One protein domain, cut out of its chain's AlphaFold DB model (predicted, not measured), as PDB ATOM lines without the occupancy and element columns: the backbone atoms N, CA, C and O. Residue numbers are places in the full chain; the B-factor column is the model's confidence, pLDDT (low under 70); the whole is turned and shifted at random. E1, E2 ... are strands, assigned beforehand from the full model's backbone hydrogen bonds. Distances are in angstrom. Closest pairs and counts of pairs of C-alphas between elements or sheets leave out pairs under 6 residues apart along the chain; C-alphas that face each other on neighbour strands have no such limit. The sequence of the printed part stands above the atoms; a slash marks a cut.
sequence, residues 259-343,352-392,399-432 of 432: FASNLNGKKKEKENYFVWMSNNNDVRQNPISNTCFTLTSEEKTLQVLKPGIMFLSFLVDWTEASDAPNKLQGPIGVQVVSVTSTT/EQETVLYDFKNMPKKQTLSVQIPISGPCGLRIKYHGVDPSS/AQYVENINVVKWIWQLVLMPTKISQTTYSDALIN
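What this domain is: This is residues 259 to 343, 352 to 392 and 399 to 432 of the 432 residues of an uncharacterized protein of Chlamydia ibidis (UniProt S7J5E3). Two strongly twisted sheets of five strands each lie face to face as a sandwich, the strands of one crossing those of the other at 40 degrees. The long strands E10, E5 and E8 fill one sheet and E9, E6 and E7 the other, the short strands E1 and E2, a hairpin, extend the first and the short strands E3 and E4, also a hairpin, extend the second, and the last residues fold back with 430 to 431 pairing with residues 369 to 370 of the edge strand E8. The printed part has 160 residues with no named helix and ten named strands, E1 to E10 in order along the chain. The sheets run E2 E1 E10 E5 E8 and E3 E4 E9 E6 E7, both antiparallel, and the class is all strand. The whole is compact, with a radius of gyration of the C-alphas of 15.8 A and spans of 49 by 38 by 35 A.

How they stand to each other: Begin with E1, residues 259 to 262, and E2, residues 283 to 285, a hairpin with N 261 and O 284 2.9 A apart, within hydrogen-bond range. Next look at E3, residues 293 to 295, and E4, residues 302 to 304, a hairpin in the other sheet with N 294 and O 303 at 2.8 A. The chain returns to the first sheet with E5, residues 308 to 320, then crosses again to E6, residues 332 to 343. E7, residues 352 to 363, is antiparallel to E6 at 171 degrees, with N 334 and O 360 at 2.9 A; it bends by 62 degrees at residue 357. E8, residues 368 to 375, is antiparallel to E5, with N 310 and O 373 at 2.9 A. E9, residues 379 to 387, is antiparallel to E4, with N 302 and O 381 at 2.9 A, and to E6, with N 384 and O 335 at 2.8 A. E10, residues 405 to 418, is antiparallel to E1, with N 414 and O 260 at 2.7 A, and to E5, with N 311 and O 415 at 2.8 A; it bends by 75 degrees at residue 408. Between the sheets, E5 and E9 are apart.

Where its parts are: Find C-alpha 259 at (-26.692, -18.140, 26.294), where E1 begins. E5 runs 37.4 A from its first to its last C-alpha, E6 33.7 A, E7 and E9 26.4 A each, and E8 21.8 A. E10 runs 35.6 A, to C-alpha 418 at (-34.569, -24.692, 31.238).

The domain as a whole: The C-alphas farthest apart, those of Pro 325 and Lys 420, are 50.3 A apart. Residues 344 to 351 and 393 to 398 are not printed, with gaps of 9.1 A and 13.9 A between C-alphas. The links E1 to E2 and E5 to E6 are long. Mean pLDDT of the printed part is 73.5, and 55 residues are under 70, among them 320 to 331 and 421 to 432.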
ATOM      1  N   PHE A 259     -27.616 -19.234  25.978       87.62
ATOM      2  CA  PHE A 259     -26.692 -18.140  26.294       87.62
ATOM      3  C   PHE A 259     -26.836 -16.973  25.321       87.62
ATOM      4  O   PHE A 259     -26.736 -17.170  24.109       87.62
ATOM      5  N   ALA A 260     -26.991 -15.749  25.817       88.25
ATOM      6  CA  ALA A 260     -26.857 -14.569  24.970       88.25
ATOM      7  C   ALA A 260     -26.149 -13.425  25.678       88.25
ATOM      8  O   ALA A 260     -26.258 -13.258  26.885       88.25
ATOM      9  N   SER A 261     -25.443 -12.604  24.913       88.25
ATOM     10  CA  SER A 261     -24.795 -11.406  25.439       88.25
ATOM     11  C   SER A 261     -24.738 -10.308  24.395       88.25
ATOM     12  O   SER A 261     -24.527 -10.600  23.217       88.25
ATOM     13  N   ASN A 262     -24.813  -9.064  24.845       87.06
ATOM     14  CA  ASN A 262     -24.472  -7.887  24.063       87.06
ATOM     15  C   ASN A 262     -23.418  -7.086  24.832       87.06
ATOM     16  O   ASN A 262     -23.710  -6.469  25.854       87.06
ATOM     17  N   LEU A 263     -22.178  -7.113  24.340       81.81
ATOM     18  CA  LEU A 263     -21.043  -6.413  24.957       81.81
ATOM     19  C   LEU A 263     -20.684  -5.108  24.233       81.81
ATOM     20  O   LEU A 263     -19.845  -4.343  24.710       81.81
ATOM     21  N   ASN A 264     -21.332  -4.849  23.096       73.94
ATOM     22  CA  ASN A 264     -21.062  -3.707  22.225       73.94
ATOM     23  C   ASN A 264     -22.171  -2.649  22.277       73.94
ATOM     24  O   ASN A 264     -22.140  -1.708  21.483       73.94
ATOM     25  N   GLY A 265     -23.140  -2.793  23.185       66.38
ATOM     26  CA  GLY A 265     -24.340  -1.969  23.204       66.38
ATOM     27  C   GLY A 265     -24.033  -0.474  23.317       66.38
ATOM     28  O   GLY A 265     -23.587   0.034  24.352       66.38
ATOM     29  N   LYS A 266     -24.295   0.225  22.211       63.09
ATOM     30  CA  LYS A 266     -24.385   1.683  22.096       63.09
ATOM     31  C   LYS A 266     -25.851   2.040  21.862       63.09
ATOM     32  O   LYS A 266     -26.547   1.347  21.121       63.09
ATOM     33  N   LYS A 267     -26.314   3.128  22.469       63.72
ATOM     34  CA  LYS A 267     -27.723   3.527  22.428       63.72
ATOM     35  C   LYS A 267     -28.084   4.397  21.212       63.72
ATOM     36  O   LYS A 267     -27.369   5.339  20.879       63.72
ATOM     37  N   LYS A 268     -29.272   4.139  20.649       53.50
ATOM     38  CA  LYS A 268     -30.287   5.139  20.264       53.50
ATOM     39  C   LYS A 268     -31.573   4.707  20.979       53.50
ATOM     40  O   LYS A 268     -31.974   3.570  20.790       53.50
ATOM     41  N   GLU A 269     -32.209   5.547  21.796       57.59
ATOM     42  CA  GLU A 269     -33.559   5.225  22.302       57.59
ATOM     43  C   GLU A 269     -34.595   6.220  21.821       57.59
ATOM     44  O   GLU A 269     -34.315   7.391  21.563       57.59
ATOM     45  N   LYS A 270     -35.823   5.710  21.832       49.94
ATOM     46  CA  LYS A 270     -37.039   6.460  22.073       49.94
ATOM     47  C   LYS A 270     -37.746   5.748  23.242       49.94
ATOM     48  O   LYS A 270     -38.102   4.583  23.082       49.94
ATOM     49  N   GLU A 271     -37.942   6.447  24.366       61.47
ATOM     50  CA  GLU A 271     -38.717   6.052  25.574       61.47
ATOM     51  C   GLU A 271     -38.055   5.081  26.583       61.47
ATOM     52  O   GLU A 271     -37.336   4.180  26.178       61.47
ATOM     53  N   ASN A 272     -38.388   5.278  27.877       74.25
ATOM     54  CA  ASN A 272     -37.951   4.738  29.198       74.25
ATOM     55  C   ASN A 272     -37.508   3.255  29.373       74.25
ATOM     56  O   ASN A 272     -37.589   2.714  30.483       74.25
ATOM     57  N   TYR A 273     -37.053   2.574  28.326       81.44
ATOM     58  CA  TYR A 273     -36.649   1.169  28.332       81.44
ATOM     59  C   TYR A 273     -35.274   0.995  27.696       81.44
ATOM     60  O   TYR A 273     -34.972   1.607  26.671       81.44
ATOM     61  N   PHE A 274     -34.481   0.077  28.242       81.75
ATOM     62  CA  PHE A 274     -33.275  -0.363  27.557       81.75
ATOM     63  C   PHE A 274     -33.631  -1.223  26.346       81.75
ATOM     64  O   PHE A 274     -34.477  -2.118  26.405       81.75
ATOM     65  N   VAL A 275     -32.926  -0.968  25.252       81.12
ATOM     66  CA  VAL A 275     -32.976  -1.770  24.034       81.12
ATOM     67  C   VAL A 275     -32.032  -2.967  24.183       81.12
ATOM     68  O   VAL A 275     -30.840  -2.798  24.438       81.12
ATOM     69  N   TRP A 276     -32.537  -4.192  24.023       81.12
ATOM     70  CA  TRP A 276     -31.722  -5.409  24.113       81.12
ATOM     71  C   TRP A 276     -30.686  -5.476  22.984       81.12
ATOM     72  O   TRP A 276     -29.540  -5.883  23.204       81.12
ATOM     73  N   MET A 277     -31.060  -5.031  21.785       72.88
ATOM     74  CA  MET A 277     -30.205  -5.038  20.600       72.88
ATOM     75  C   MET A 277     -30.561  -3.901  19.643       72.88
ATOM     76  O   MET A 277     -31.735  -3.652  19.400       72.88
ATOM     77  N   SER A 278     -29.544  -3.263  19.064       65.62
ATOM     78  CA  SER A 278     -29.715  -2.232  18.029       65.62
ATOM     79  C   SER A 278     -29.527  -2.800  16.612       65.62
ATOM     80  O   SER A 278     -29.857  -2.157  15.620       65.62
ATOM     81  N   ASN A 279     -28.927  -3.991  16.499       64.38
ATOM     82  CA  ASN A 279     -28.789  -4.768  15.271       64.38
ATOM     83  C   ASN A 279     -28.555  -6.260  15.614       64.38
ATOM     84  O   ASN A 279     -28.178  -6.598  16.738       64.38
ATOM     85  N   ASN A 280     -28.740  -7.159  14.639       61.44
ATOM     86  CA  ASN A 280     -28.570  -8.612  14.830       61.44
ATOM     87  C   ASN A 280     -27.117  -9.063  15.060       61.44
ATOM     88  O   ASN A 280     -26.903 -10.169  15.547       61.44
ATOM     89  N   ASN A 281     -26.125  -8.234  14.729       63.34
ATOM     90  CA  ASN A 281     -24.709  -8.602  14.803       63.34
ATOM     91  C   ASN A 281     -24.073  -8.283  16.167       63.34
ATOM     92  O   ASN A 281     -22.986  -8.778  16.468       63.34
ATOM     93  N   ASP A 282     -24.739  -7.478  16.996       67.81
ATOM     94  CA  ASP A 282     -24.248  -7.069  18.315       67.81
ATOM     95  C   ASP A 282     -24.421  -8.161  19.382       67.81
ATOM     96  O   ASP A 282     -23.751  -8.136  20.419       67.81
ATOM     97  N   VAL A 283     -25.305  -9.133  19.134       77.31
ATOM     98  CA  VAL A 283     -25.648 -10.182  20.094       77.31
ATOM     99  C   VAL A 283     -24.883 -11.462  19.773       77.31
ATOM    100  O   VAL A 283     -25.038 -12.053  18.707       77.31
ATOM    101  N   ARG A 284     -24.084 -11.944  20.728       80.56
ATOM    102  CA  ARG A 284     -23.500 -13.290  20.663       80.56
ATOM    103  C   ARG A 284     -24.435 -14.280  21.331       80.56
ATOM    104  O   ARG A 284     -24.836 -14.045  22.468       80.56
ATOM    105  N   GLN A 285     -24.746 -15.378  20.648       83.12
ATOM    106  CA  GLN A 285     -25.618 -16.440  21.151       83.12
ATOM    107  C   GLN A 285     -25.010 -17.822  20.899       83.12
ATOM    108  O   GLN A 285     -24.214 -17.984  19.974       83.12
ATOM    109  N   ASN A 286     -25.386 -18.821  21.703       79.25
ATOM    110  CA  ASN A 286     -25.092 -20.222  21.394       79.25
ATOM    111  C   ASN A 286     -26.229 -20.849  20.548       79.25
ATOM    112  O   ASN A 286     -27.324 -20.293  20.489       79.25
ATOM    113  N   PRO A 287     -26.015 -22.003  19.888       74.81
ATOM    114  CA  PRO A 287     -27.045 -22.625  19.042       74.81
ATOM    115  C   PRO A 287     -28.356 -22.968  19.770       74.81
ATOM    116  O   PRO A 287     -29.418 -23.015  19.154       74.81
ATOM    117  N   ILE A 288     -28.290 -23.196  21.084       74.56
ATOM    118  CA  ILE A 288     -29.430 -23.574  21.931       74.56
ATOM    119  C   ILE A 288     -30.326 -22.358  22.228       74.56
ATOM    120  O   ILE A 288     -31.539 -22.514  22.400       74.56
ATOM    121  N   SER A 289     -29.754 -21.151  22.233       76.25
ATOM    122  CA  SER A 289     -30.409 -19.879  22.560       76.25
ATOM    123  C   SER A 289     -31.697 -19.613  21.803       76.25
ATOM    124  O   SER A 289     -32.669 -19.188  22.419       76.25
ATOM    125  N   ASN A 290     -31.753 -19.956  20.513       75.38
ATOM    126  CA  ASN A 290     -32.949 -19.762  19.684       75.38
ATOM    127  C   ASN A 290     -34.158 -20.575  20.174       75.38
ATOM    128  O   ASN A 290     -35.295 -20.273  19.827       75.38
ATOM    129  N   THR A 291     -33.926 -21.614  20.981       80.81
ATOM    130  CA  THR A 291     -34.989 -22.414  21.605       80.81
ATOM    131  C   THR A 291     -35.378 -21.913  22.998       80.81
ATOM    132  O   THR A 291     -36.356 -22.393  23.569       80.81
ATOM    133  N   CYS A 292     -34.594 -20.997  23.567       79.31
ATOM    134  CA  CYS A 292     -34.738 -20.476  24.922       79.31
ATOM    135  C   CYS A 292     -35.337 -19.070  24.924       79.31
ATOM    136  O   CYS A 292     -36.161 -18.759  25.783       79.31
ATOM    137  N   PHE A 293     -34.946 -18.231  23.969       85.31
ATOM    138  CA  PHE A 293     -35.429 -16.865  23.850       85.31
ATOM    139  C   PHE A 293     -35.351 -16.365  22.407       85.31
ATOM    140  O   PHE A 293     -34.521 -16.805  21.613       85.31
ATOM    141  N   THR A 294     -36.203 -15.400  22.084       82.88
ATOM    142  CA  THR A 294     -36.196 -14.682  20.808       82.88
ATOM    143  C   THR A 294     -36.231 -13.188  21.058       82.88
ATOM    144  O   THR A 294     -36.986 -12.696  21.896       82.88
ATOM    145  N   LEU A 295     -35.436 -12.451  20.297       74.62
ATOM    146  CA  LEU A 295     -35.489 -10.997  20.281       74.62
ATOM    147  C   LEU A 295     -36.464 -10.593  19.168       74.62
ATOM    148  O   LEU A 295     -36.319 -11.038  18.030       74.62
ATOM    149  N   THR A 296     -37.506  -9.836  19.511       61.28
ATOM    150  CA  THR A 296     -38.582  -9.455  18.574       61.28
ATOM    151  C   THR A 296     -38.468  -7.987  18.154       61.28
ATOM    152  O   THR A 296     -37.753  -7.210  18.783       61.28
ATOM    153  N   SER A 297     -39.152  -7.622  17.064       51.16
ATOM    154  CA  SER A 297     -38.950  -6.422  16.228       51.16
ATOM    155  C   SER A 297     -39.122  -5.047  16.889       51.16
ATOM    156  O   SER A 297     -38.990  -4.043  16.200       51.16
ATOM    157  N   GLU A 298     -39.417  -4.968  18.186       56.28
ATOM    158  CA  GLU A 298     -39.541  -3.693  18.908       56.28
ATOM    159  C   GLU A 298     -38.297  -3.330  19.728       56.28
ATOM    160  O   GLU A 298     -38.329  -2.354  20.472       56.28
ATOM    161  N   GLU A 299     -37.208  -4.105  19.612       67.56
ATOM    162  CA  GLU A 299     -35.884  -3.876  20.227       67.56
ATOM    163  C   GLU A 299     -35.859  -3.871  21.780       67.56
ATOM    164  O   GLU A 299     -34.819  -4.115  22.389       67.56
ATOM    165  N   LYS A 300     -37.007  -3.678  22.444       73.62
ATOM    166  CA  LYS A 300     -37.176  -3.464  23.893       73.62
ATOM    167  C   LYS A 300     -37.607  -4.711  24.673       73.62
ATOM    168  O   LYS A 300     -37.450  -4.744  25.891       73.62
ATOM    169  N   THR A 301     -38.123  -5.743  23.998       84.38
ATOM    170  CA  THR A 301     -38.680  -6.946  24.650       84.38
ATOM    171  C   THR A 301     -37.916  -8.210  24.267       84.38
ATOM    172  O   THR A 301     -37.863  -8.589  23.094       84.38
ATOM    173  N   LEU A 302     -37.382  -8.904  25.272       87.69
ATOM    174  CA  LEU A 302     -36.809 -10.241  25.148       87.69
ATOM    175  C   LEU A 302     -37.911 -11.275  25.403       87.69
ATOM    176  O   LEU A 302     -38.420 -11.361  26.515       87.69
ATOM    177  N   GLN A 303     -38.285 -12.064  24.400       88.25
ATOM    178  CA  GLN A 303     -39.269 -13.136  24.577       88.25
ATOM    179  C   GLN A 303     -38.572 -14.379  25.114       88.25
ATOM    180  O   GLN A 303     -37.683 -14.915  24.457       88.25
ATOM    181  N   VAL A 304     -38.977 -14.850  26.285       88.38
ATOM    182  CA  VAL A 304     -38.509 -16.099  26.883       88.38
ATOM    183  C   VAL A 304     -39.490 -17.201  26.510       88.38
ATOM    184  O   VAL A 304     -40.686 -17.077  26.751       88.38
ATOM    185  N   LEU A 305     -38.991 -18.275  25.899       87.06
ATOM    186  CA  LEU A 305     -39.829 -19.327  25.311       87.06
ATOM    187  C   LEU A 305     -40.024 -20.537  26.228       87.06
ATOM    188  O   LEU A 305     -40.946 -21.323  26.021       87.06
ATOM    189  N   LYS A 306     -39.143 -20.721  27.216       85.25
ATOM    190  CA  LYS A 306     -39.133 -21.895  28.094       85.25
ATOM    191  C   LYS A 306     -39.118 -21.489  29.567       85.25
ATOM    192  O   LYS A 306     -38.433 -20.525  29.908       85.25
ATOM    193  N   PRO A 307     -39.804 -22.246  30.441       85.94
ATOM    194  CA  PRO A 307     -39.657 -22.083  31.879       85.94
ATOM    195  C   PRO A 307     -38.244 -22.478  32.315       85.94
ATOM    196  O   PRO A 307     -37.602 -23.343  31.707       85.94
ATOM    197  N   GLY A 308     -37.752 -21.842  33.371       85.62
ATOM    198  CA  GLY A 308     -36.422 -22.111  33.889       85.62
ATOM    199  C   GLY A 308     -35.873 -21.004  34.770       85.62
ATOM    200  O   GLY A 308     -36.549 -20.021  35.066       85.62
ATOM    201  N   ILE A 309     -34.628 -21.179  35.201       85.38
ATOM    202  CA  ILE A 309     -33.913 -20.173  35.983       85.38
ATOM    203  C   ILE A 309     -33.077 -19.347  35.014       85.38
ATOM    204  O   ILE A 309     -32.199 -19.881  34.330       85.38
ATOM    205  N   MET A 310     -33.363 -18.051  34.947       86.94
ATOM    206  CA  MET A 310     -32.577 -17.103  34.174       86.94
ATOM    207  C   MET A 310     -31.597 -16.368  35.083       86.94
ATOM    208  O   MET A 310     -31.988 -15.849  36.120       86.94
ATOM    209  N   PHE A 311     -30.345 -16.261  34.667       89.19
ATOM    210  CA  PHE A 311     -29.378 -15.338  35.243       89.19
ATOM    211  C   PHE A 311     -29.178 -14.190  34.268       89.19
ATOM    212  O   PHE A 311     -28.849 -14.422  33.104       89.19
ATOM    213  N   LEU A 312     -29.395 -12.967  34.737       89.81
ATOM    214  CA  LEU A 312     -29.184 -11.750  33.969       89.81
ATOM    215  C   LEU A 312     -28.143 -10.898  34.691       89.81
ATOM    216  O   LEU A 312     -28.372 -10.458  35.816       89.81
ATOM    217  N   SER A 313     -27.030 -10.643  34.014       89.19
ATOM    218  CA  SER A 313     -25.977  -9.740  34.468       89.19
ATOM    219  C   SER A 313     -25.883  -8.561  33.514       89.19
ATOM    220  O   SER A 313     -25.795  -8.756  32.303       89.19
ATOM    221  N   PHE A 314     -25.890  -7.338  34.030       87.69
ATOM    222  CA  PHE A 314     -25.833  -6.144  33.193       87.69
ATOM    223  C   PHE A 314     -25.070  -4.997  33.841       87.69
ATOM    224  O   PHE A 314     -24.983  -4.887  35.061       87.69
ATOM    225  N   LEU A 315     -24.538  -4.122  32.992       87.25
ATOM    226  CA  LEU A 315     -23.868  -2.887  33.375       87.25
ATOM    227  C   LEU A 315     -24.444  -1.733  32.562       87.25
ATOM    228  O   LEU A 315     -24.566  -1.806  31.334       87.25
ATOM    229  N   VAL A 316     -24.737  -0.643  33.267       83.81
ATOM    230  CA  VAL A 316     -25.216   0.610  32.684       83.81
ATOM    231  C   VAL A 316     -24.193   1.712  32.965       83.81
ATOM    232  O   VAL A 316     -23.752   1.898  34.100       83.81
ATOM    233  N   ASP A 317     -23.824   2.463  31.930       84.00
ATOM    234  CA  ASP A 317     -23.090   3.722  32.052       84.00
ATOM    235  C   ASP A 317     -23.946   4.855  31.489       84.00
ATOM    236  O   ASP A 317     -24.484   4.748  30.384       84.00
ATOM    237  N   TRP A 318     -24.065   5.944  32.239       80.75
ATOM    238  CA  TRP A 318     -24.884   7.092  31.869       80.75
ATOM    239  C   TRP A 318     -24.192   8.410  32.191       80.75
ATOM    240  O   TRP A 318     -23.328   8.512  33.068       80.75
ATOM    241  N   THR A 319     -24.588   9.450  31.479       75.81
ATOM    242  CA  THR A 319     -24.196  10.833  31.711       75.81
ATOM    243  C   THR A 319     -25.434  11.699  31.847       75.81
ATOM    244  O   THR A 319     -26.512  11.361  31.363       75.81
ATOM    245  N   GLU A 320     -25.265  12.840  32.498       67.81
ATOM    246  CA  GLU A 320     -26.286  13.880  32.535       67.81
ATOM    247  C   GLU A 320     -26.493  14.454  31.124       67.81
ATOM    248  O   GLU A 320     -25.544  14.542  30.336       67.81
ATOM    249  N   ALA A 321     -27.726  14.836  30.788       60.78
ATOM    250  CA  ALA A 321     -27.980  15.661  29.613       60.78
ATOM    251  C   ALA A 321     -27.352  17.053  29.821       60.78
ATOM    252  O   ALA A 321     -27.520  17.658  30.880       60.78
ATOM    253  N   SER A 322     -26.620  17.559  28.824       53.94
ATOM    254  CA  SER A 322     -25.781  18.761  28.955       53.94
ATOM    255  C   SER A 322     -26.547  20.047  29.299       53.94
ATOM    256  O   SER A 322     -25.946  20.948  29.877       53.94
ATOM    257  N   ASP A 323     -27.863  20.108  29.054       55.44
ATOM    258  CA  ASP A 323     -28.617  21.372  29.026       55.44
ATOM    259  C   ASP A 323     -29.980  21.334  29.755       55.44
ATOM    260  O   ASP A 323     -30.820  22.213  29.563       55.44
ATOM    261  N   ALA A 324     -30.238  20.329  30.601       56.28
ATOM    262  CA  ALA A 324     -31.534  20.199  31.273       56.28
ATOM    263  C   ALA A 324     -31.647  21.088  32.537       56.28
ATOM    264  O   ALA A 324     -30.743  21.058  33.379       56.28
ATOM    265  N   PRO A 325     -32.771  21.813  32.748       50.91
ATOM    266  CA  PRO A 325     -32.961  22.703  33.903       50.91
ATOM    267  C   PRO A 325     -33.035  21.977  35.259       50.91
ATOM    268  O   PRO A 325     -32.948  22.628  36.292       50.91
ATOM    269  N   ASN A 326     -33.111  20.641  35.264       53.22
ATOM    270  CA  ASN A 326     -33.066  19.791  36.452       53.22
ATOM    271  C   ASN A 326     -32.066  18.645  36.220       53.22
ATOM    272  O   ASN A 326     -32.439  17.562  35.755       53.22
ATOM    273  N   LYS A 327     -30.780  18.896  36.488       54.69
ATOM    274  CA  LYS A 327     -29.727  17.877  36.376       54.69
ATOM    275  C   LYS A 327     -29.944  16.795  37.433       54.69
ATOM    276  O   LYS A 327     -29.947  17.087  38.627       54.69
ATOM    277  N   LEU A 328     -30.104  15.548  36.998       55.28
ATOM    278  CA  LEU A 328     -30.058  14.390  37.889       55.28
ATOM    279  C   LEU A 328     -28.616  14.186  38.363       55.28
ATOM    280  O   LEU A 328     -27.823  13.540  37.684       55.28
ATOM    281  N   GLN A 329     -28.284  14.728  39.533       53.56
ATOM    282  CA  GLN A 329     -27.049  14.406  40.247       53.56
ATOM    283  C   GLN A 329     -27.314  13.206  41.160       53.56
ATOM    284  O   GLN A 329     -27.580  13.365  42.350       53.56
ATOM    285  N   GLY A 330     -27.331  11.994  40.604       59.69
ATOM    286  CA  GLY A 330     -27.669  10.831  41.417       59.69
ATOM    287  C   GLY A 330     -27.706   9.492  40.688       59.69
ATOM    288  O   GLY A 330     -27.509   9.428  39.469       59.69
ATOM    289  N   PRO A 331     -27.926   8.405  41.446       68.12
ATOM    290  CA  PRO A 331     -28.148   7.080  40.888       68.12
ATOM    291  C   PRO A 331     -29.425   7.044  40.035       68.12
ATOM    292  O   PRO A 331     -30.316   7.881  40.180       68.12
ATOM    293  N   ILE A 332     -29.515   6.056  39.146       76.19
ATOM    294  CA  ILE A 332     -30.739   5.783  38.380       76.19
ATOM    295  C   ILE A 332     -31.516   4.634  39.017       76.19
ATOM    296  O   ILE A 332     -30.927   3.741  39.628       76.19
ATOM    297  N   GLY A 333     -32.831   4.642  38.837       79.38
ATOM    298  CA  GLY A 333     -33.695   3.532  39.192       79.38
ATOM    299  C   GLY A 333     -33.795   2.559  38.020       79.38
ATOM    300  O   GLY A 333     -34.007   3.002  36.890       79.38
ATOM    301  N   VAL A 334     -33.658   1.253  38.254       83.12
ATOM    302  CA  VAL A 334     -33.790   0.212  37.218       83.12
ATOM    303  C   VAL A 334     -34.803  -0.836  37.651       83.12
ATOM    304  O   VAL A 334     -34.714  -1.364  38.752       83.12
ATOM    305  N   GLN A 335     -35.748  -1.174  36.777       86.31
ATOM    306  CA  GLN A 335     -36.739  -2.217  37.041       86.31
ATOM    307  C   GLN A 335     -36.664  -3.324  36.000       86.31
ATOM    308  O   GLN A 335     -36.661  -3.058  34.798       86.31
ATOM    309  N   VAL A 336     -36.658  -4.570  36.469       87.12
ATOM    310  CA  VAL A 336     -36.834  -5.754  35.623       87.12
ATOM    311  C   VAL A 336     -38.310  -6.101  35.628       87.12
ATOM    312  O   VAL A 336     -38.891  -6.293  36.697       87.12
ATOM    313  N   VAL A 337     -38.926  -6.170  34.452       86.94
ATOM    314  CA  VAL A 337     -40.376  -6.306  34.317       86.94
ATOM    315  C   VAL A 337     -40.710  -7.477  33.402       86.94
ATOM    316  O   VAL A 337     -40.160  -7.596  32.306       86.94
ATOM    317  N   SER A 338     -41.628  -8.329  33.858       87.38
ATOM    318  CA  SER A 338     -42.283  -9.332  33.023       87.38
ATOM    319  C   SER A 338     -43.496  -8.729  32.324       87.38
ATOM    320  O   SER A 338     -44.283  -8.017  32.948       87.38
ATOM    321  N   VAL A 339     -43.655  -9.032  31.041       84.94
ATOM    322  CA  VAL A 339     -44.761  -8.591  30.195       84.94
ATOM    323  C   VAL A 339     -45.592  -9.804  29.814       84.94
ATOM    324  O   VAL A 339     -45.080 -10.778  29.253       84.94
ATOM    325  N   THR A 340     -46.891  -9.719  30.083       76.06
ATOM    326  CA  THR A 340     -47.880 -10.694  29.621       76.06
ATOM    327  C   THR A 340     -48.903  -9.983  28.745       76.06
ATOM    328  O   THR A 340     -49.447  -8.943  29.120       76.06
ATOM    329  N   SER A 341     -49.136 -10.511  27.546       67.50
ATOM    330  CA  SER A 341     -50.182 -10.021  26.654       67.50
ATOM    331  C   SER A 341     -51.436 -10.862  26.852       67.50
ATOM    332  O   SER A 341     -51.400 -12.091  26.797       67.50
ATOM    333  N   THR A 342     -52.563 -10.201  27.098       55.97
ATOM    334  CA  THR A 342     -53.870 -10.866  27.123       55.97
ATOM    335  C   THR A 342     -54.650 -10.443  25.888       55.97
ATOM    336  O   THR A 342     -54.772  -9.255  25.582       55.97
ATOM    337  N   THR A 343     -55.138 -11.421  25.127       47.59
ATOM    338  CA  THR A 343     -56.034 -11.176  23.994       47.59
ATOM    339  C   THR A 343     -57.468 -11.271  24.496       47.59
ATOM    340  O   THR A 343     -57.926 -12.336  24.906       47.59
ATOM    341  N   GLU A 352     -51.238  -5.104  27.284       72.44
ATOM    342  CA  GLU A 352     -50.022  -5.580  27.947       72.44
ATOM    343  C   GLU A 352     -50.106  -5.270  29.442       72.44
ATOM    344  O   GLU A 352     -50.353  -4.131  29.836       72.44
ATOM    345  N   GLN A 353     -49.915  -6.288  30.280       79.38
ATOM    346  CA  GLN A 353     -49.719  -6.103  31.714       79.38
ATOM    347  C   GLN A 353     -48.254  -6.315  32.067       79.38
ATOM    348  O   GLN A 353     -47.621  -7.278  31.623       79.38
ATOM    349  N   GLU A 354     -47.736  -5.401  32.881       83.75
ATOM    350  CA  GLU A 354     -46.343  -5.350  33.294       83.75
ATOM    351  C   GLU A 354     -46.225  -5.591  34.798       83.75
ATOM    352  O   GLU A 354     -46.744  -4.820  35.607       83.75
ATOM    353  N   THR A 355     -45.506  -6.647  35.169       84.50
ATOM    354  CA  THR A 355     -45.260  -7.027  36.562       84.50
ATOM    355  C   THR A 355     -43.800  -6.774  36.902       84.50
ATOM    356  O   THR A 355     -42.904  -7.346  36.277       84.50
ATOM    357  N   VAL A 356     -43.548  -5.920  37.896       85.12
ATOM    358  CA  VAL A 356     -42.192  -5.645  38.390       85.12
ATOM    359  C   VAL A 356     -41.670  -6.878  39.124       85.12
ATOM    360  O   VAL A 356     -42.270  -7.318  40.100       85.12
ATOM    361  N   LEU A 357     -40.559  -7.430  38.639       84.00
ATOM    362  CA  LEU A 357     -39.865  -8.568  39.249       84.00
ATOM    363  C   LEU A 357     -38.788  -8.096  40.226       84.00
ATOM    364  O   LEU A 357     -38.634  -8.656  41.304       84.00
ATOM    365  N   TYR A 358     -38.062  -7.045  39.841       84.38
ATOM    366  CA  TYR A 358     -37.013  -6.423  40.643       84.38
ATOM    367  C   TYR A 358     -37.065  -4.905  40.489       84.38
ATOM    368  O   TYR A 358     -37.264  -4.414  39.376       84.38
ATOM    369  N   ASP A 359     -36.849  -4.178  41.588       85.06
ATOM    370  CA  ASP A 359     -36.813  -2.711  41.634       85.06
ATOM    371  C   ASP A 359     -35.529  -2.215  42.311       85.06
ATOM    372  O   ASP A 359     -35.378  -2.243  43.535       85.06
ATOM    373  N   PHE A 360     -34.580  -1.763  41.497       82.19
ATOM    374  CA  PHE A 360     -33.294  -1.227  41.922       82.19
ATOM    375  C   PHE A 360     -33.389   0.278  42.044       82.19
ATOM    376  O   PHE A 360     -33.167   0.997  41.076       82.19
ATOM    377  N   LYS A 361     -33.699   0.760  43.246       77.12
ATOM    378  CA  LYS A 361     -33.952   2.187  43.474       77.12
ATOM    379  C   LYS A 361     -32.727   3.074  43.283       77.12
ATOM    380  O   LYS A 361     -32.891   4.216  42.899       77.12
ATOM    381  N   ASN A 362     -31.521   2.567  43.551       74.00
ATOM    382  CA  ASN A 362     -30.288   3.354  43.523       74.00
ATOM    383  C   ASN A 362     -29.158   2.589  42.820       74.00
ATOM    384  O   ASN A 362     -28.253   2.082  43.479       74.00
ATOM    385  N   MET A 363     -29.197   2.484  41.491       75.50
ATOM    386  CA  MET A 363     -28.109   1.857  40.741       75.50
ATOM    387  C   MET A 363     -26.889   2.794  40.687       75.50
ATOM    388  O   MET A 363     -27.022   3.929  40.215       75.50
ATOM    389  N   PRO A 364     -25.695   2.357  41.132       70.38
ATOM    390  CA  PRO A 364     -24.486   3.169  41.042       70.38
ATOM    391  C   PRO A 364     -23.878   3.134  39.634       70.38
ATOM    392  O   PRO A 364     -23.974   2.145  38.905       70.38
ATOM    393  N   LYS A 365     -23.229   4.233  39.239       77.31
ATOM    394  CA  LYS A 365     -22.658   4.389  37.895       77.31
ATOM    395  C   LYS A 365     -21.550   3.371  37.629       77.31
ATOM    396  O   LYS A 365     -20.632   3.244  38.434       77.31
ATOM    397  N   LYS A 366     -21.612   2.705  36.464       78.31
ATOM    398  CA  LYS A 366     -20.633   1.703  35.993       78.31
ATOM    399  C   LYS A 366     -20.501   0.455  36.878       78.31
ATOM    400  O   LYS A 366     -19.491  -0.237  36.781       78.31
ATOM    401  N   GLN A 367     -21.498   0.148  37.706       79.19
ATOM    402  CA  GLN A 367     -21.530  -1.115  38.443       79.19
ATOM    403  C   GLN A 367     -22.251  -2.211  37.664       79.19
ATOM    404  O   GLN A 367     -23.107  -1.935  36.816       79.19
ATOM    405  N   THR A 368     -21.870  -3.457  37.950       82.94
ATOM    406  CA  THR A 368     -22.511  -4.635  37.371       82.94
ATOM    407  C   THR A 368     -23.535  -5.163  38.358       82.94
ATOM    408  O   THR A 368     -23.234  -5.406  39.521       82.94
ATOM    409  N   LEU A 369     -24.750  -5.379  37.878       82.62
ATOM    410  CA  LEU A 369     -25.812  -5.993  38.654       82.62
ATOM    411  C   LEU A 369     -26.085  -7.388  38.118       82.62
ATOM    412  O   LEU A 369     -26.126  -7.575  36.902       82.62
ATOM    413  N   SER A 370     -26.291  -8.352  39.015       84.88
ATOM    414  CA  SER A 370     -26.701  -9.704  38.641       84.88
ATOM    415  C   SER A 370     -27.955 -10.125  39.393       84.88
ATOM    416  O   SER A 370     -28.045  -9.984  40.613       84.88
ATOM    417  N   VAL A 371     -28.923 -10.655  38.649       83.56
ATOM    418  CA  VAL A 371     -30.206 -11.122  39.180       83.56
ATOM    419  C   VAL A 371     -30.512 -12.527  38.692       83.56
ATOM    420  O   VAL A 371     -30.204 -12.887  37.552       83.56
ATOM    421  N   GLN A 372     -31.152 -13.309  39.556       88.38
ATOM    422  CA  GLN A 372     -31.682 -14.623  39.222       88.38
ATOM    423  C   GLN A 372     -33.201 -14.523  39.097       88.38
ATOM    424  O   GLN A 372     -33.883 -14.238  40.067       88.38
ATOM    425  N   ILE A 373     -33.745 -14.775  37.912       85.75
ATOM    426  CA  ILE A 373     -35.161 -14.610  37.600       85.75
ATOM    427  C   ILE A 373     -35.781 -16.000  37.376       85.75
ATOM    428  O   ILE A 373     -35.497 -16.639  36.358       85.75
ATOM    429  N   PRO A 374     -36.627 -16.496  38.298       84.69
ATOM    430  CA  PRO A 374     -37.448 -17.678  38.067       84.69
ATOM    431  C   PRO A 374     -38.523 -17.389  37.008       84.69
ATOM    432  O   PRO A 374     -39.351 -16.495  37.186       84.69
ATOM    433  N   ILE A 375     -38.527 -18.157  35.919       84.44
ATOM    434  CA  ILE A 375     -39.506 -18.061  34.829       84.44
ATOM    435  C   ILE A 375     -40.411 -19.297  34.868       84.44
ATOM    436  O   ILE A 375     -39.954 -20.418  34.645       84.44
ATOM    437  N   SER A 376     -41.701 -19.102  35.152       81.12
ATOM    438  CA  SER A 376     -42.695 -20.183  35.268       81.12
ATOM    439  C   SER A 376     -43.306 -20.613  33.928       81.12
ATOM    440  O   SER A 376     -43.829 -21.719  33.816       81.12
ATOM    441  N   GLY A 377     -43.211 -19.775  32.896       82.25
ATOM    442  CA  GLY A 377     -43.736 -20.037  31.557       82.25
ATOM    443  C   GLY A 377     -43.307 -18.960  30.556       82.25
ATOM    444  O   GLY A 377     -42.584 -18.040  30.939       82.25
ATOM    445  N   PRO A 378     -43.716 -19.065  29.279       85.94
ATOM    446  CA  PRO A 378     -43.343 -18.090  28.260       85.94
ATOM    447  C   PRO A 378     -43.777 -16.668  28.636       85.94
ATOM    448  O   PRO A 378     -44.931 -16.449  29.008       85.94
ATOM    449  N   CYS A 379     -42.864 -15.704  28.540       86.19
ATOM    450  CA  CYS A 379     -43.125 -14.309  28.898       86.19
ATOM    451  C   CYS A 379     -42.204 -13.342  28.145       86.19
ATOM    452  O   CYS A 379     -41.113 -13.717  27.713       86.19
ATOM    453  N   GLY A 380     -42.605 -12.075  28.049       88.44
ATOM    454  CA  GLY A 380     -41.714 -10.999  27.620       88.44
ATOM    455  C   GLY A 380     -40.936 -10.428  28.805       88.44
ATOM    456  O   GLY A 380     -41.488 -10.278  29.887       88.44
ATOM    457  N   LEU A 381     -39.668 -10.076  28.616       89.12
ATOM    458  CA  LEU A 381     -38.860  -9.354  29.597       89.12
ATOM    459  C   LEU A 381     -38.455  -7.988  29.048       89.12
ATOM    460  O   LEU A 381     -37.925  -7.873  27.937       89.12
ATOM    461  N   ARG A 382     -38.672  -6.953  29.858       87.69
ATOM    462  CA  ARG A 382     -38.263  -5.570  29.595       87.69
ATOM    463  C   ARG A 382     -37.470  -5.033  30.777       87.69
ATOM    464  O   ARG A 382     -37.735  -5.392  31.925       87.69
ATOM    465  N   ILE A 383     -36.522  -4.144  30.496       87.19
ATOM    466  CA  ILE A 383     -35.765  -3.433  31.529       87.19
ATOM    467  C   ILE A 383     -36.106  -1.951  31.427       87.19
ATOM    468  O   ILE A 383     -35.835  -1.316  30.407       87.19
ATOM    469  N   LYS A 384     -36.724  -1.413  32.476       84.56
ATOM    470  CA  LYS A 384     -37.064   0.006  32.591       84.56
ATOM    471  C   LYS A 384     -35.975   0.746  33.336       84.56
ATOM    472  O   LYS A 384     -35.382   0.195  34.264       84.56
ATOM    473  N   TYR A 385     -35.806   2.018  33.011       81.06
ATOM    474  CA  TYR A 385     -35.026   2.927  33.838       81.06
ATOM    475  C   TYR A 385     -35.786   4.225  34.101       81.06
ATOM    476  O   TYR A 385     -36.616   4.659  33.301       81.06
ATOM    477  N   HIS A 386     -35.516   4.840  35.248       74.38
ATOM    478  CA  HIS A 386     -36.097   6.118  35.639       74.38
ATOM    479  C   HIS A 386     -35.106   6.959  36.453       74.38
ATOM    480  O   HIS A 386     -34.161   6.443  37.049       74.38
ATOM    481  N   GLY A 387     -35.317   8.275  36.462       68.38
ATOM    482  CA  GLY A 387     -34.602   9.175  37.363       68.38
ATOM    483  C   GLY A 387     -35.080   9.020  38.801       68.38
ATOM    484  O   GLY A 387     -36.275   8.828  39.026       68.38
ATOM    485  N   VAL A 388     -34.160   9.124  39.756       62.12
ATOM    486  CA  VAL A 388     -34.448   9.032  41.193       62.12
ATOM    487  C   VAL A 388     -34.416  10.436  41.780       62.12
ATOM    488  O   VAL A 388     -33.433  11.152  41.598       62.12
ATOM    489  N   ASP A 389     -35.479  10.836  42.477       58.12
ATOM    490  CA  ASP A 389     -35.463  12.060  43.279       58.12
ATOM    491  C   ASP A 389     -34.669  11.790  44.576       58.12
ATOM    492  O   ASP A 389     -35.077  10.928  45.361       58.12
ATOM    493  N   PRO A 390     -33.551  12.499  44.834       51.28
ATOM    494  CA  PRO A 390     -32.750  12.291  46.040       51.28
ATOM    495  C   PRO A 390     -33.482  12.641  47.348       51.28
ATOM    496  O   PRO A 390     -32.996  12.292  48.423       51.28
ATOM    497  N   SER A 391     -34.616  13.351  47.286       50.44
ATOM    498  CA  SER A 391     -35.315  13.914  48.448       50.44
ATOM    499  C   SER A 391     -36.581  13.159  48.873       50.44
ATOM    500  O   SER A 391     -37.093  13.395  49.969       50.44
ATOM    501  N   SER A 392     -37.069  12.206  48.072       49.09
ATOM    502  CA  SER A 392     -38.273  11.433  48.392       49.09
ATOM    503  C   SER A 392     -37.953   9.956  48.626       49.09
ATOM    504  O   SER A 392     -37.629   9.222  47.699       49.09
ATOM    505  N   ALA A 399     -43.175  10.371  36.140       44.81
ATOM    506  CA  ALA A 399     -42.184  10.203  35.083       44.81
ATOM    507  C   ALA A 399     -41.695  11.552  34.515       44.81
ATOM    508  O   ALA A 399     -42.075  11.925  33.410       44.81
ATOM    509  N   GLN A 400     -40.896  12.312  35.265       47.75
ATOM    510  CA  GLN A 400     -40.465  13.648  34.826       47.75
ATOM    511  C   GLN A 400     -38.957  13.879  34.736       47.75
ATOM    512  O   GLN A 400     -38.551  14.981  34.386       47.75
ATOM    513  N   TYR A 401     -38.118  12.858  34.932       52.03
ATOM    514  CA  TYR A 401     -36.666  13.039  34.780       52.03
ATOM    515  C   TYR A 401     -35.978  12.058  33.822       52.03
ATOM    516  O   TYR A 401     -34.758  12.095  33.687       52.03
ATOM    517  N   VAL A 402     -36.728  11.202  33.115       51.66
ATOM    518  CA  VAL A 402     -36.124  10.217  32.193       51.66
ATOM    519  C   VAL A 402     -35.478  10.890  30.973       51.66
ATOM    520  O   VAL A 402     -34.478  10.393  30.460       51.66
ATOM    521  N   GLU A 403     -35.978  12.063  30.571       55.22
ATOM    522  CA  GLU A 403     -35.437  12.870  29.464       55.22
ATOM    523  C   GLU A 403     -34.035  13.446  29.751       55.22
ATOM    524  O   GLU A 403     -33.332  13.841  28.826       55.22
ATOM    525  N   ASN A 404     -33.590  13.430  31.016       60.12
ATOM    526  CA  ASN A 404     -32.328  14.048  31.439       60.12
ATOM    527  C   ASN A 404     -31.182  13.038  31.642       60.12
ATOM    528  O   ASN A 404     -30.091  13.429  32.065       60.12
ATOM    529  N   ILE A 405     -31.411  11.750  31.353       70.00
ATOM    530  CA  ILE A 405     -30.411  10.679  31.476       70.00
ATOM    531  C   ILE A 405     -29.974  10.230  30.083       70.00
ATOM    532  O   ILE A 405     -30.742   9.629  29.332       70.00
ATOM    533  N   ASN A 406     -28.701  10.446  29.759       74.81
ATOM    534  CA  ASN A 406     -28.103   9.915  28.545       74.81
ATOM    535  C   ASN A 406     -27.368   8.604  28.852       74.81
ATOM    536  O   ASN A 406     -26.307   8.613  29.471       74.81
ATOM    537  N   VAL A 407     -27.915   7.463  28.431       77.69
ATOM    538  CA  VAL A 407     -27.240   6.165  28.584       77.69
ATOM    539  C   VAL A 407     -26.160   6.050  27.510       77.69
ATOM    540  O   VAL A 407     -26.443   5.971  26.316       77.69
ATOM    541  N   VAL A 408     -24.906   6.033  27.949       78.06
ATOM    542  CA  VAL A 408     -23.724   5.972  27.084       78.06
ATOM    543  C   VAL A 408     -23.372   4.528  26.744       78.06
ATOM    544  O   VAL A 408     -22.916   4.245  25.633       78.06
ATOM    545  N   LYS A 409     -23.590   3.604  27.686       82.81
ATOM    546  CA  LYS A 409     -23.274   2.187  27.513       82.81
ATOM    547  C   LYS A 409     -24.313   1.312  28.199       82.81
ATOM    548  O   LYS A 409     -24.664   1.543  29.352       82.81
ATOM    549  N   TRP A 410     -24.739   0.280  27.488       85.38
ATOM    550  CA  TRP A 410     -25.630  -0.760  27.984       85.38
ATOM    551  C   TRP A 410     -25.063  -2.099  27.533       85.38
ATOM    552  O   TRP A 410     -24.997  -2.367  26.337       85.38
ATOM    553  N   ILE A 411     -24.592  -2.910  28.476       86.56
ATOM    554  CA  ILE A 411     -24.100  -4.256  28.176       86.56
ATOM    555  C   ILE A 411     -24.754  -5.261  29.100       86.56
ATOM    556  O   ILE A 411     -25.022  -4.966  30.264       86.56
ATOM    557  N   TRP A 412     -24.989  -6.453  28.577       89.06
ATOM    558  CA  TRP A 412     -25.670  -7.501  29.311       89.06
ATOM    559  C   TRP A 412     -25.222  -8.881  28.856       89.06
ATOM    560  O   TRP A 412     -24.761  -9.090  27.731       89.06
ATOM    561  N   GLN A 413     -25.392  -9.833  29.758       90.94
ATOM    562  CA  GLN A 413     -25.175 -11.248  29.552       90.94
ATOM    563  C   GLN A 413     -26.309 -12.002  30.238       90.94
ATOM    564  O   GLN A 413     -26.692 -11.682  31.362       90.94
ATOM    565  N   LEU A 414     -26.855 -12.991  29.543       90.50
ATOM    566  CA  LEU A 414     -27.978 -13.781  30.001       90.50
ATOM    567  C   LEU A 414     -27.693 -15.268  29.820       90.50
ATOM    568  O   LEU A 414     -27.115 -15.707  28.820       90.50
ATOM    569  N   VAL A 415     -28.145 -16.038  30.799       90.00
ATOM    570  CA  VAL A 415     -28.061 -17.493  30.829       90.00
ATOM    571  C   VAL A 415     -29.433 -18.013  31.227       90.00
ATOM    572  O   VAL A 415     -29.919 -17.661  32.294       90.00
ATOM    573  N   LEU A 416     -30.064 -18.849  30.403       87.94
ATOM    574  CA  LEU A 416     -31.295 -19.547  30.775       87.94
ATOM    575  C   LEU A 416     -31.006 -21.034  30.927       87.94
ATOM    576  O   LEU A 416     -30.564 -21.680  29.977       87.94
ATOM    577  N   MET A 417     -31.314 -21.572  32.102       85.94
ATOM    578  CA  MET A 417     -31.301 -23.004  32.378       85.94
ATOM    579  C   MET A 417     -32.747 -23.509  32.373       85.94
ATOM    580  O   MET A 417     -33.471 -23.253  33.340       85.94
ATOM    581  N   PRO A 418     -33.207 -24.185  31.301       83.06
ATOM    582  CA  PRO A 418     -34.569 -24.692  31.238       83.06
ATOM    583  C   PRO A 418     -34.803 -25.717  32.349       83.06
ATOM    584  O   PRO A 418     -34.098 -26.720  32.434       83.06
ATOM    585  N   THR A 419     -35.783 -25.464  33.208       75.56
ATOM    586  CA  THR A 419     -36.151 -26.361  34.308       75.56
ATOM    587  C   THR A 419     -37.623 -26.174  34.665       75.56
ATOM    588  O   THR A 419     -38.199 -25.110  34.431       75.56
ATOM    589  N   LYS A 420     -38.259 -27.214  35.210       71.19
ATOM    590  CA  LYS A 420     -39.632 -27.117  35.715       71.19
ATOM    591  C   LYS A 420     -39.604 -26.361  37.043       71.19
ATOM    592  O   LYS A 420     -39.051 -26.857  38.018       71.19
ATOM    593  N   ILE A 421     -40.203 -25.174  37.074       64.62
ATOM    594  CA  ILE A 421     -40.343 -24.369  38.292       64.62
ATOM    595  C   ILE A 421     -41.788 -24.460  38.771       64.62
ATOM    596  O   ILE A 421     -42.700 -24.029  38.070       64.62
ATOM    597  N   SER A 422     -41.985 -25.009  39.971       51.38
ATOM    598  CA  SER A 422     -43.308 -25.148  40.597       51.38
ATOM    599  C   SER A 422     -43.637 -24.016  41.583       51.38
ATOM    600  O   SER A 422     -44.781 -23.907  42.009       51.38
ATOM    601  N   GLN A 423     -42.657 -23.180  41.959       52.25
ATOM    602  CA  GLN A 423     -42.822 -22.053  42.890       52.25
ATOM    603  C   GLN A 423     -41.929 -20.862  42.490       52.25
ATOM    604  O   GLN A 423     -40.745 -21.035  42.207       52.25
ATOM    605  N   THR A 424     -42.492 -19.651  42.469       49.91
ATOM    606  CA  THR A 424     -41.794 -18.388  42.173       49.91
ATOM    607  C   THR A 424     -41.359 -17.701  43.464       49.91
ATOM    608  O   THR A 424     -42.097 -16.878  44.005       49.91
ATOM    609  N   THR A 425     -40.163 -18.017  43.952       48.41
ATOM    610  CA  THR A 425     -39.512 -17.232  45.012       48.41
ATOM    611  C   THR A 425     -38.326 -16.498  44.397       48.41
ATOM    612  O   THR A 425     -37.385 -17.132  43.923       48.41
ATOM    613  N   TYR A 426     -38.395 -15.169  44.350       53.78
ATOM    614  CA  TYR A 426     -37.312 -14.310  43.869       53.78
ATOM    615  C   TYR A 426     -36.268 -14.165  44.982       53.78
ATOM    616  O   TYR A 426     -36.622 -13.813  46.105       53.78
ATOM    617  N   SER A 427     -35.002 -14.483  44.704       52.47
ATOM    618  CA  SER A 427     -33.896 -14.277  45.646       52.47
ATOM    619  C   SER A 427     -33.348 -12.851  45.556       52.47
ATOM    620  O   SER A 427     -33.485 -12.193  44.518       52.47
ATOM    621  N   ASP A 428     -32.723 -12.390  46.644       46.19
ATOM    622  CA  ASP A 428     -32.094 -11.071  46.733       46.19
ATOM    623  C   ASP A 428     -30.991 -10.900  45.677       46.19
ATOM    624  O   ASP A 428     -30.210 -11.811  45.392       46.19
ATOM    625  N   ALA A 429     -30.941  -9.715  45.072       48.22
ATOM    626  CA  ALA A 429     -29.961  -9.382  44.048       48.22
ATOM    627  C   ALA A 429     -28.561  -9.188  44.649       48.22
ATOM    628  O   ALA A 429     -28.406  -8.561  45.696       48.22
ATOM    629  N   LEU A 430     -27.533  -9.659  43.939       49.88
ATOM    630  CA  LEU A 430     -26.136  -9.428  44.301       49.88
ATOM    631  C   LEU A 430     -25.609  -8.218  43.519       49.88
ATOM    632  O   LEU A 430     -25.598  -8.214  42.284       49.88
ATOM    633  N   ILE A 431     -25.186  -7.188  44.252       52.00
ATOM    634  CA  ILE A 431     -24.508  -6.002  43.715       52.00
ATOM    635  C   ILE A 431     -23.010  -6.209  43.948       52.00
ATOM    636  O   ILE A 431     -22.604  -6.326  45.104       52.00
ATOM    637  N   ASN A 432     -22.218  -6.272  42.872       46.12
ATOM    638  CA  ASN A 432     -20.761  -6.456  42.928       46.12
ATOM    639  C   ASN A 432     -20.011  -5.279  42.304       46.12
ATOM    640  O   ASN A 432     -20.395  -4.839  41.191       46.12
TER     641      ASN A 432